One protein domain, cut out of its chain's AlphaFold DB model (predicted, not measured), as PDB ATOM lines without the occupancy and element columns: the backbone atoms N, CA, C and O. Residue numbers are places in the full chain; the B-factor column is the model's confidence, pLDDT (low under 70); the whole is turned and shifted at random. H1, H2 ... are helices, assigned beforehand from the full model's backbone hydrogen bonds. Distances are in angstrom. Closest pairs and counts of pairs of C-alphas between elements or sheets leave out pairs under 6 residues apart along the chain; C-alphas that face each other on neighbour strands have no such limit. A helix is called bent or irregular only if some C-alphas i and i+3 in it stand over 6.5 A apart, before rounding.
ATOM      1  N   VAL A 458       9.575 -42.396  46.971       80.56
ATOM      2  CA  VAL A 458      10.650 -42.807  46.052       80.56
ATOM      3  C   VAL A 458      11.605 -41.645  45.770       80.56
ATOM      4  O   VAL A 458      12.816 -41.800  45.929       80.56
ATOM      5  N   ALA A 459      11.079 -40.466  45.419       86.62
ATOM      6  CA  ALA A 459      11.903 -39.283  45.173       86.62
ATOM      7  C   ALA A 459      12.698 -38.879  46.426       86.62
ATOM      8  O   ALA A 459      13.891 -38.595  46.336       86.62
ATOM      9  N   ILE A 460      12.074 -38.926  47.608       88.88
ATOM     10  CA  ILE A 460      12.738 -38.647  48.890       88.88
ATOM     11  C   ILE A 460      13.837 -39.676  49.183       88.88
ATOM     12  O   ILE A 460      14.924 -39.296  49.622       88.88
ATOM     13  N   SER A 461      13.581 -40.964  48.940       86.50
ATOM     14  CA  SER A 461      14.583 -42.028  49.097       86.50
ATOM     15  C   SER A 461      15.802 -41.762  48.211       86.50
ATOM     16  O   SER A 461      16.925 -41.711  48.712       86.50
ATOM     17  N   LEU A 462      15.584 -41.469  46.927       90.56
ATOM     18  CA  LEU A 462      16.652 -41.134  45.982       90.56
ATOM     19  C   LEU A 462      17.411 -39.864  46.380       90.56
ATOM     20  O   LEU A 462      18.639 -39.864  46.388       90.56
ATOM     21  N   VAL A 463      16.714 -38.800  46.786       93.81
ATOM     22  CA  VAL A 463      17.350 -37.578  47.309       93.81
ATOM     23  C   VAL A 463      18.245 -37.896  48.510       93.81
ATOM     24  O   VAL A 463      19.368 -37.397  48.588       93.81
ATOM     25  N   ASN A 464      17.786 -38.749  49.428       93.44
ATOM     26  CA  ASN A 464      18.586 -39.172  50.577       93.44
ATOM     27  C   ASN A 464      19.810 -39.989  50.153       93.44
ATOM     28  O   ASN A 464      20.869 -39.827  50.756       93.44
ATOM     29  N   GLN A 465      19.701 -40.832  49.125       93.19
ATOM     30  CA  GLN A 465      20.850 -41.559  48.577       93.19
ATOM     31  C   GLN A 465      21.869 -40.609  47.943       93.19
ATOM     32  O   GLN A 465      23.061 -40.719  48.227       93.19
ATOM     33  N   VAL A 466      21.420 -39.617  47.166       94.94
ATOM     34  CA  VAL A 466      22.303 -38.574  46.617       94.94
ATOM     35  C   VAL A 466      22.997 -37.811  47.750       94.94
ATOM     36  O   VAL A 466      24.210 -37.614  47.708       94.94
ATOM     37  N   ALA A 467      22.266 -37.450  48.807       95.88
ATOM     38  CA  ALA A 467      22.838 -36.802  49.986       95.88
ATOM     39  C   ALA A 467      23.864 -37.683  50.716       95.88
ATOM     40  O   ALA A 467      24.910 -37.195  51.134       95.88
ATOM     41  N   GLN A 468      23.610 -38.986  50.845       94.88
ATOM     42  CA  GLN A 468      24.577 -39.928  51.419       94.88
ATOM     43  C   GLN A 468      25.829 -40.072  50.551       94.88
ATOM     44  O   GLN A 468      26.928 -40.217  51.085       94.88
ATOM     45  N   ARG A 469      25.663 -40.028  49.226       94.25
ATOM     46  CA  ARG A 469      26.743 -40.210  48.257       94.25
ATOM     47  C   ARG A 469      27.657 -38.992  48.145       94.25
ATOM     48  O   ARG A 469      28.872 -39.164  48.109       94.25
ATOM     49  N   TYR A 470      27.086 -37.790  48.087       95.12
ATOM     50  CA  TYR A 470      27.827 -36.551  47.820       95.12
ATOM     51  C   TYR A 470      27.977 -35.640  49.046       95.12
ATOM     52  O   TYR A 470      28.736 -34.676  48.998       95.12
ATOM     53  N   GLY A 471      27.297 -35.927  50.160       95.50
ATOM     54  CA  GLY A 471      27.371 -35.105  51.369       95.50
ATOM     55  C   GLY A 471      26.931 -33.665  51.105       95.50
ATOM     56  O   GLY A 471      25.836 -33.428  50.593       95.50
ATOM     57  N   ASP A 472      27.801 -32.711  51.430       94.56
ATOM     58  CA  ASP A 472      27.545 -31.280  51.234       94.56
ATOM     59  C   ASP A 472      27.421 -30.894  49.743       94.56
ATOM     60  O   ASP A 472      26.769 -29.902  49.417       94.56
ATOM     61  N   ASP A 473      27.956 -31.712  48.828       94.94
ATOM     62  CA  ASP A 473      27.915 -31.475  47.379       94.94
ATOM     63  C   ASP A 473      26.646 -32.024  46.701       94.94
ATOM     64  O   ASP A 473      26.506 -31.958  45.476       94.94
ATOM     65  N   ALA A 474      25.685 -32.551  47.465       96.19
ATOM     66  CA  ALA A 474      24.480 -33.180  46.922       96.19
ATOM     67  C   ALA A 474      23.673 -32.262  45.991       96.19
ATOM     68  O   ALA A 474      23.196 -32.708  44.948       96.19
ATOM     69  N   CYS A 475      23.546 -30.976  46.326       96.38
ATOM     70  CA  CYS A 475      22.841 -30.023  45.469       96.38
ATOM     71  C   CYS A 475      23.575 -29.749  44.156       96.38
ATOM     72  O   CYS A 475      22.932 -29.643  43.114       96.38
ATOM     73  N   SER A 476      24.905 -29.685  44.193       93.62
ATOM     74  CA  SER A 476      25.740 -29.542  43.001       93.62
ATOM     75  C   SER A 476      25.633 -30.779  42.107       93.62
ATOM     76  O   SER A 476      25.446 -30.651  40.901       93.62
ATOM     77  N   ALA A 477      25.656 -31.978  42.697       93.94
ATOM     78  CA  ALA A 477      25.486 -33.236  41.972       93.94
ATOM     79  C   ALA A 477      24.095 -33.365  41.330       93.94
ATOM     80  O   ALA A 477      23.987 -33.771  40.175       93.94
ATOM     81  N   LEU A 478      23.028 -32.975  42.041       95.12
ATOM     82  CA  LEU A 478      21.678 -32.935  41.469       95.12
ATOM     83  C   LEU A 478      21.579 -31.939  40.312       95.12
ATOM     84  O   LEU A 478      20.972 -32.255  39.292       95.12
ATOM     85  N   ALA A 479      22.177 -30.757  40.459       93.12
ATOM     86  CA  ALA A 479      22.174 -29.734  39.422       93.12
ATOM     87  C   ALA A 479      22.912 -30.217  38.159       93.12
ATOM     88  O   ALA A 479      22.399 -30.081  37.050       93.12
ATOM     89  N   GLU A 480      24.074 -30.852  38.316       90.38
ATOM     90  CA  GLU A 480      24.817 -31.434  37.193       90.38
ATOM     91  C   GLU A 480      24.107 -32.641  36.566       90.38
ATOM     92  O   GLU A 480      24.114 -32.796  35.347       90.38
ATOM     93  N   SER A 481      23.408 -33.457  37.357       91.69
ATOM     94  CA  SER A 481      22.520 -34.488  36.804       91.69
ATOM     95  C   SER A 481      21.400 -33.858  35.964       91.69
ATOM     96  O   SER A 481      21.142 -34.284  34.836       91.69
ATOM     97  N   ALA A 482      20.804 -32.762  36.453       90.88
ATOM     98  CA  ALA A 482      19.793 -32.006  35.718       90.88
ATOM     99  C   ALA A 482      20.318 -31.469  34.381       90.88
ATOM    100  O   ALA A 482      19.568 -31.448  33.410       90.88
ATOM    101  N   ARG A 483      21.599 -31.088  34.294       86.38
ATOM    102  CA  ARG A 483      22.225 -30.641  33.038       86.38
ATOM    103  C   ARG A 483      22.068 -31.668  31.918       86.38
ATOM    104  O   ARG A 483      21.798 -31.289  30.780       86.38
ATOM    105  N   ASN A 484      22.244 -32.944  32.254       82.06
ATOM    106  CA  ASN A 484      22.254 -34.045  31.295       82.06
ATOM    107  C   ASN A 484      20.848 -34.574  31.005       82.06
ATOM    108  O   ASN A 484      20.539 -34.891  29.859       82.06
ATOM    109  N   SER A 485      19.998 -34.652  32.031       85.56
ATOM    110  CA  SER A 485      18.651 -35.225  31.908       85.56
ATOM    111  C   SER A 485      17.591 -34.199  31.504       85.56
ATOM    112  O   SER A 485      16.588 -34.560  30.900       85.56
ATOM    113  N   LEU A 486      17.790 -32.916  31.821       88.00
ATOM    114  CA  LEU A 486      16.787 -31.860  31.670       88.00
ATOM    115  C   LEU A 486      17.387 -30.617  30.989       88.00
ATOM    116  O   LEU A 486      17.648 -29.605  31.648       88.00
ATOM    117  N   PRO A 487      17.555 -30.619  29.654       79.44
ATOM    118  CA  PRO A 487      18.208 -29.518  28.943       79.44
ATOM    119  C   PRO A 487      17.504 -28.164  29.125       79.44
ATOM    120  O   PRO A 487      18.164 -27.131  29.052       79.44
ATOM    121  N   GLY A 488      16.197 -28.142  29.417       79.94
ATOM    122  CA  GLY A 488      15.439 -26.917  29.705       79.94
ATOM    123  C   GLY A 488      15.722 -26.282  31.074       79.94
ATOM    124  O   GLY A 488      15.388 -25.117  31.282       79.94
ATOM    125  N   VAL A 489      16.363 -27.000  32.001       88.75
ATOM    126  CA  VAL A 489      16.626 -26.512  33.363       88.75
ATOM    127  C   VAL A 489      17.912 -25.690  33.393       88.75
ATOM    128  O   VAL A 489      18.960 -26.097  32.880       88.75
ATOM    129  N   ALA A 490      17.853 -24.506  34.000       89.69
ATOM    130  CA  ALA A 490      19.039 -23.704  34.276       89.69
ATOM    131  C   ALA A 490      19.754 -24.249  35.521       89.69
ATOM    132  O   ALA A 490      19.253 -24.125  36.636       89.69
ATOM    133  N   VAL A 491      20.928 -24.849  35.318       90.56
ATOM    134  CA  VAL A 491      21.705 -25.527  36.370       90.56
ATOM    135  C   VAL A 491      22.075 -24.599  37.541       90.56
ATOM    136  O   VAL A 491      21.820 -25.000  38.680       90.56
ATOM    137  N   PRO A 492      22.537 -23.347  37.322       90.25
ATOM    138  CA  PRO A 492      22.847 -22.438  38.434       90.25
ATOM    139  C   PRO A 492      21.620 -22.090  39.285       90.25
ATOM    140  O   PRO A 492      21.687 -21.990  40.513       90.25
ATOM    141  N   ASP A 493      20.458 -21.942  38.644       93.69
ATOM    142  CA  ASP A 493      19.204 -21.650  39.339       93.69
ATOM    143  C   ASP A 493      18.669 -22.879  40.078       93.69
ATOM    144  O   ASP A 493      18.214 -22.755  41.214       93.69
ATOM    145  N   PHE A 494      18.810 -24.078  39.502       94.81
ATOM    146  CA  PHE A 494      18.502 -25.328  40.196       94.81
ATOM    147  C   PHE A 494      19.366 -25.488  41.453       94.81
ATOM    148  O   PHE A 494      18.843 -25.773  42.531       94.81
ATOM    149  N   ALA A 495      20.680 -25.271  41.341       94.69
ATOM    150  CA  ALA A 495      21.607 -25.351  42.468       94.69
ATOM    151  C   ALA A 495      21.285 -24.305  43.547       94.69
ATOM    152  O   ALA A 495      21.285 -24.622  44.742       94.69
ATOM    153  N   THR A 496      20.933 -23.084  43.127       94.62
ATOM    154  CA  THR A 496      20.468 -22.010  44.015       94.62
ATOM    155  C   THR A 496      19.221 -22.432  44.789       94.62
ATOM    156  O   THR A 496      19.207 -22.339  46.018       94.62
ATOM    157  N   VAL A 497      18.200 -22.946  44.097       96.94
ATOM    158  CA  VAL A 497      16.965 -23.431  44.726       96.94
ATOM    159  C   VAL A 497      17.253 -24.600  45.667       96.94
ATOM    160  O   VAL A 497      16.768 -24.602  46.796       96.94
ATOM    161  N   CYS A 498      18.068 -25.567  45.249       97.44
ATOM    162  CA  CYS A 498      18.401 -26.725  46.073       97.44
ATOM    163  C   CYS A 498      19.094 -26.310  47.372       97.44
ATOM    164  O   CYS A 498      18.714 -26.757  48.453       97.44
ATOM    165  N   THR A 499      20.067 -25.406  47.278       95.56
ATOM    166  CA  THR A 499      20.840 -24.945  48.436       95.56
ATOM    167  C   THR A 499      19.992 -24.107  49.393       95.56
ATOM    168  O   THR A 499      20.145 -24.213  50.609       95.56
ATOM    169  N   ALA A 500      19.104 -23.259  48.867       96.38
ATOM    170  CA  ALA A 500      18.287 -22.360  49.681       96.38
ATOM    171  C   ALA A 500      17.041 -23.040  50.271       96.38
ATOM    172  O   ALA A 500      16.666 -22.760  51.410       96.38
ATOM    173  N   SER A 501      16.413 -23.926  49.497       96.44
ATOM    174  CA  SER A 501      15.055 -24.427  49.740       96.44
ATOM    175  C   SER A 501      14.965 -25.957  49.783       96.44
ATOM    176  O   SER A 501      13.881 -26.495  50.014       96.44
ATOM    177  N   GLY A 502      16.080 -26.665  49.591       96.81
ATOM    178  CA  GLY A 502      16.168 -28.124  49.612       96.81
ATOM    179  C   GLY A 502      15.907 -28.785  48.255       96.81
ATOM    180  O   GLY A 502      15.265 -28.225  47.363       96.81
ATOM    181  N   ALA A 503      16.379 -30.027  48.116       96.75
ATOM    182  CA  ALA A 503      16.316 -30.794  46.871       96.75
ATOM    183  C   ALA A 503      14.890 -30.968  46.325       96.75
ATOM    184  O   ALA A 503      14.673 -30.775  45.138       96.75
ATOM    185  N   VAL A 504      13.896 -31.245  47.177       94.56
ATOM    186  CA  VAL A 504      12.496 -31.415  46.737       94.56
ATOM    187  C   VAL A 504      11.960 -30.156  46.042       94.56
ATOM    188  O   VAL A 504      11.308 -30.251  45.003       94.56
ATOM    189  N   ASN A 505      12.277 -28.962  46.555       96.44
ATOM    190  CA  ASN A 505      11.894 -27.708  45.901       96.44
ATOM    191  C   ASN A 505      12.660 -27.483  44.593       96.44
ATOM    192  O   ASN A 505      12.086 -26.958  43.642       96.44
ATOM    193  N   ALA A 506      13.916 -27.930  44.504       96.56
ATOM    194  CA  ALA A 506      14.679 -27.886  43.257       96.56
ATOM    195  C   ALA A 506      14.077 -28.794  42.178       96.56
ATOM    196  O   ALA A 506      13.988 -28.393  41.023       96.56
ATOM    197  N   LEU A 507      13.580 -29.975  42.551       94.81
ATOM    198  CA  LEU A 507      12.864 -30.868  41.635       94.81
ATOM    199  C   LEU A 507      11.529 -30.261  41.166       94.81
ATOM    200  O   LEU A 507      11.195 -30.343  39.984       94.81
ATOM    201  N   TRP A 508      10.784 -29.597  42.058       93.94
ATOM    202  CA  TRP A 508       9.597 -28.824  41.667       93.94
ATOM    203  C   TRP A 508       9.941 -27.682  40.708       93.94
ATOM    204  O   TRP A 508       9.243 -27.485  39.715       93.94
ATOM    205  N   PHE A 509      11.031 -26.966  40.975       95.38
ATOM    206  CA  PHE A 509      11.550 -25.931  40.088       95.38
ATOM    207  C   PHE A 509      11.970 -26.497  38.721       95.38
ATOM    208  O   PHE A 509      11.627 -25.917  37.695       95.38
ATOM    209  N   ALA A 510      12.658 -27.641  38.675       93.56
ATOM    210  CA  ALA A 510      13.037 -28.300  37.425       93.56
ATOM    211  C   ALA A 510      11.815 -28.642  36.567       93.56
ATOM    212  O   ALA A 510      11.788 -28.331  35.377       93.56
ATOM    213  N   ARG A 511      10.774 -29.208  37.187       90.75
ATOM    214  CA  ARG A 511       9.516 -29.522  36.504       90.75
ATOM    215  C   ARG A 511       8.834 -28.275  35.938       90.75
ATOM    216  O   ARG A 511       8.380 -28.304  34.804       90.75
ATOM    217  N   GLY A 512       8.773 -27.185  36.703       90.19
ATOM    218  CA  GLY A 512       8.103 -25.956  36.260       90.19
ATOM    219  C   GLY A 512       8.943 -25.028  35.375       90.19
ATOM    220  O   GLY A 512       8.418 -24.058  34.830       90.19
ATOM    221  N   SER A 513      10.244 -25.305  35.224       88.38
ATOM    222  CA  SER A 513      11.148 -24.581  34.314       88.38
ATOM    223  C   SER A 513      11.351 -25.287  32.974       88.38
ATOM    224  O   SER A 513      11.744 -24.649  31.997       88.38
ATOM    225  N   ASN A 514      11.044 -26.581  32.893       82.75
ATOM    226  CA  ASN A 514      11.079 -27.344  31.660       82.75
ATOM    227  C   ASN A 514       9.664 -27.808  31.302       82.75
ATOM    228  O   ASN A 514       9.202 -28.835  31.780       82.75
ATOM    229  N   VAL A 515       8.986 -27.050  30.436       70.81
ATOM    230  CA  VAL A 515       7.608 -27.339  29.997       70.81
ATOM    231  C   VAL A 515       7.438 -28.710  29.336       70.81
ATOM    232  O   VAL A 515       6.326 -29.230  29.304       70.81
ATOM    233  N   ASP A 516       8.530 -29.294  28.840       77.12
ATOM    234  CA  ASP A 516       8.539 -30.615  28.212       77.12
ATOM    235  C   ASP A 516       8.905 -31.727  29.201       77.12
ATOM    236  O   ASP A 516       8.791 -32.899  28.849       77.12
ATOM    237  N   ALA A 517       9.344 -31.377  30.420       75.19
ATOM    238  CA  ALA A 517       9.732 -32.361  31.416       75.19
ATOM    239  C   ALA A 517       8.506 -33.136  31.901       75.19
ATOM    240  O   ALA A 517       7.667 -32.649  32.671       75.19
ATOM    241  N   GLY A 518       8.442 -34.388  31.469       75.50
ATOM    242  CA  GLY A 518       7.592 -35.394  32.055       75.50
ATOM    243  C   GLY A 518       8.102 -35.756  33.452       75.50
ATOM    244  O   GLY A 518       9.284 -35.613  33.767       75.50
ATOM    245  N   PRO A 519       7.250 -36.280  34.337       73.56
ATOM    246  CA  PRO A 519       7.734 -36.616  35.678       73.56
ATOM    247  C   PRO A 519       8.610 -37.872  35.735       73.56
ATOM    248  O   PRO A 519       9.261 -38.095  36.750       73.56
ATOM    249  N   LEU A 520       8.679 -38.658  34.654       77.31
ATOM    250  CA  LEU A 520       9.725 -39.671  34.495       77.31
ATOM    251  C   LEU A 520      11.114 -39.028  34.414       77.31
ATOM    252  O   LEU A 520      12.038 -39.544  35.030       77.31
ATOM    253  N   ASP A 521      11.242 -37.859  33.787       85.69
ATOM    254  CA  ASP A 521      12.532 -37.180  33.630       85.69
ATOM    255  C   ASP A 521      13.110 -36.727  34.986       85.69
ATOM    256  O   ASP A 521      14.323 -36.709  35.193       85.69
ATOM    257  N   ILE A 522      12.241 -36.415  35.958       87.88
ATOM    258  CA  ILE A 522      12.638 -36.131  37.349       87.88
ATOM    259  C   ILE A 522      13.224 -37.377  38.019       87.88
ATOM    260  O   ILE A 522      14.201 -37.285  38.764       87.88
ATOM    261  N   VAL A 523      12.639 -38.543  37.757       85.31
ATOM    262  CA  VAL A 523      13.138 -39.812  38.291       85.31
ATOM    263  C   VAL A 523      14.450 -40.178  37.614       85.31
ATOM    264  O   VAL A 523      15.393 -40.537  38.305       85.31
ATOM    265  N   GLU A 524      14.552 -40.026  36.295       86.75
ATOM    266  CA  GLU A 524      15.792 -40.264  35.552       86.75
ATOM    267  C   GLU A 524      16.936 -39.379  36.053       86.75
ATOM    268  O   GLU A 524      18.033 -39.884  36.292       86.75
ATOM    269  N   LEU A 525      16.674 -38.093  36.307       91.88
ATOM    270  CA  LEU A 525      17.627 -37.187  36.955       91.88
ATOM    271  C   LEU A 525      18.087 -37.733  38.310       91.88
ATOM    272  O   LEU A 525      19.287 -37.742  38.600       91.88
ATOM    273  N   LEU A 526      17.145 -38.157  39.155       92.69
ATOM    274  CA  LEU A 526      17.441 -38.635  40.505       92.69
ATOM    275  C   LEU A 526      18.212 -39.953  40.502       92.69
ATOM    276  O   LEU A 526      19.172 -40.082  41.254       92.69
ATOM    277  N   VAL A 527      17.832 -40.903  39.649       89.44
ATOM    278  CA  VAL A 527      18.540 -42.180  39.479       89.44
ATOM    279  C   VAL A 527      19.936 -41.933  38.911       89.44
ATOM    280  O   VAL A 527      20.921 -42.449  39.441       89.44
ATOM    281  N   GLY A 528      20.052 -41.069  37.897       88.50
ATOM    282  CA  GLY A 528      21.335 -40.653  37.336       88.50
ATOM    283  C   GLY A 528      22.263 -40.042  38.388       88.50
ATOM    284  O   GLY A 528      23.443 -40.383  38.437       88.50
ATOM    285  N   ALA A 529      21.728 -39.216  39.290       91.62
ATOM    286  CA  ALA A 529      22.497 -38.651  40.395       91.62
ATOM    287  C   ALA A 529      22.849 -39.705  41.460       91.62
ATOM    288  O   ALA A 529      23.995 -39.771  41.906       91.62
ATOM    289  N   ALA A 530      21.881 -40.521  41.883       90.94
ATOM    290  CA  ALA A 530      22.041 -41.472  42.979       90.94
ATOM    291  C   ALA A 530      23.022 -42.590  42.619       90.94
ATOM    292  O   ALA A 530      23.859 -42.960  43.444       90.94
ATOM    293  N   GLU A 531      22.998 -43.062  41.372       87.88
ATOM    294  CA  GLU A 531      23.643 -44.322  40.983       87.88
ATOM    295  C   GLU A 531      24.419 -44.284  39.675       87.88
ATOM    296  O   GLU A 531      25.211 -45.188  39.406       87.88
ATOM    297  N   GLY A 532      24.278 -43.216  38.890       85.12
ATOM    298  CA  GLY A 532      25.125 -43.000  37.725       85.12
ATOM    299  C   GLY A 532      26.612 -42.887  38.092       85.12
ATOM    300  O   GLY A 532      26.996 -42.965  39.267       85.12
TER     301      GLY A 532
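This is residues 458 to 532 of the 698 residues of an uncharacterized protein of Cellulomonas composti (UniProt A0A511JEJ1). Three helical parts, H1b, H2 and H3, make a small up-and-down bundle, each running against the one before it, and the other two, H1a and H4, run side by side the same way across it on the side away from H2. H1b and H3 lie between that pair and H2, and meet each other only loosely, while a bend in H1 folds its first arm, H1a, back so that it touches H1b at a steep tilt of 58 degrees. The printed part has 75 residues with four named helices, H1 to H4 in chain order, and no named strand; the class is all helix. The whole is compact and rounded, with a radius of gyration of the C-alphas of 10.5 A and spans of 30 by 23 by 18 A.

H1, residues 458 to 485, was assigned as one helix by its hydrogen bonds but is bent, with C-alphas 469 and 472 9.4 A apart. Its arms, H1a, residues 458 to 469, and H1b, residues 472 to 485, touch, with a steep tilt of 58 degrees; their closest C-alphas are those of Ala 467 and Ala 474, 5.0 A apart. H1b is irregular, with C-alphas 472 and 475 7.5 A apart. H2, residues 491 to 501, forms a helical hairpin with H1b; their closest C-alphas are those of Ala 479 and Val 491, 5.2 A. H3, residues 503 to 513, forms a hairpin with H2 at a steep tilt of 43 degrees, closest at Cys 498 and Ala 506, C-alphas 4.8 A apart. H1b and H3 only just touch, with 3 pairs of C-alphas within 8 A, the closest those of Cys 475 and Ala 503, 6.7 A. H4, residues 519 to 531, touches H1a at a shallow tilt of 27 degrees, the same way; the closest C-alphas are those of Val 466 and Ala 530, 4.7 A. H4 also touches H1b at a steep tilt of 51 degrees, closest at Ser 481 and Ala 529, C-alphas 5.5 A apart. H2 is apart from H1a and from H4. Every O i to N i+4 pair is within hydrogen-bond range in H1a, H2 and H3, against 8 of 10 in H1b and 8 of 9 in H4.

H1a begins at C-alpha 458, (10.650, -42.807, 46.052), and is 16.4 A from first to last C-alpha. H1b is 21.6 A, H2 15.0 A and H3 14.9 A. H4 is 18.5 A and ends at C-alpha 531, (23.643, -44.322, 40.983).

The C-alphas farthest apart, of Gly 471 and Asp 516, are 30.2 A apart. The printed part has no cut, and its three links are tight. The mean pLDDT of the printed part is 90.1, and no printed residue is under 70.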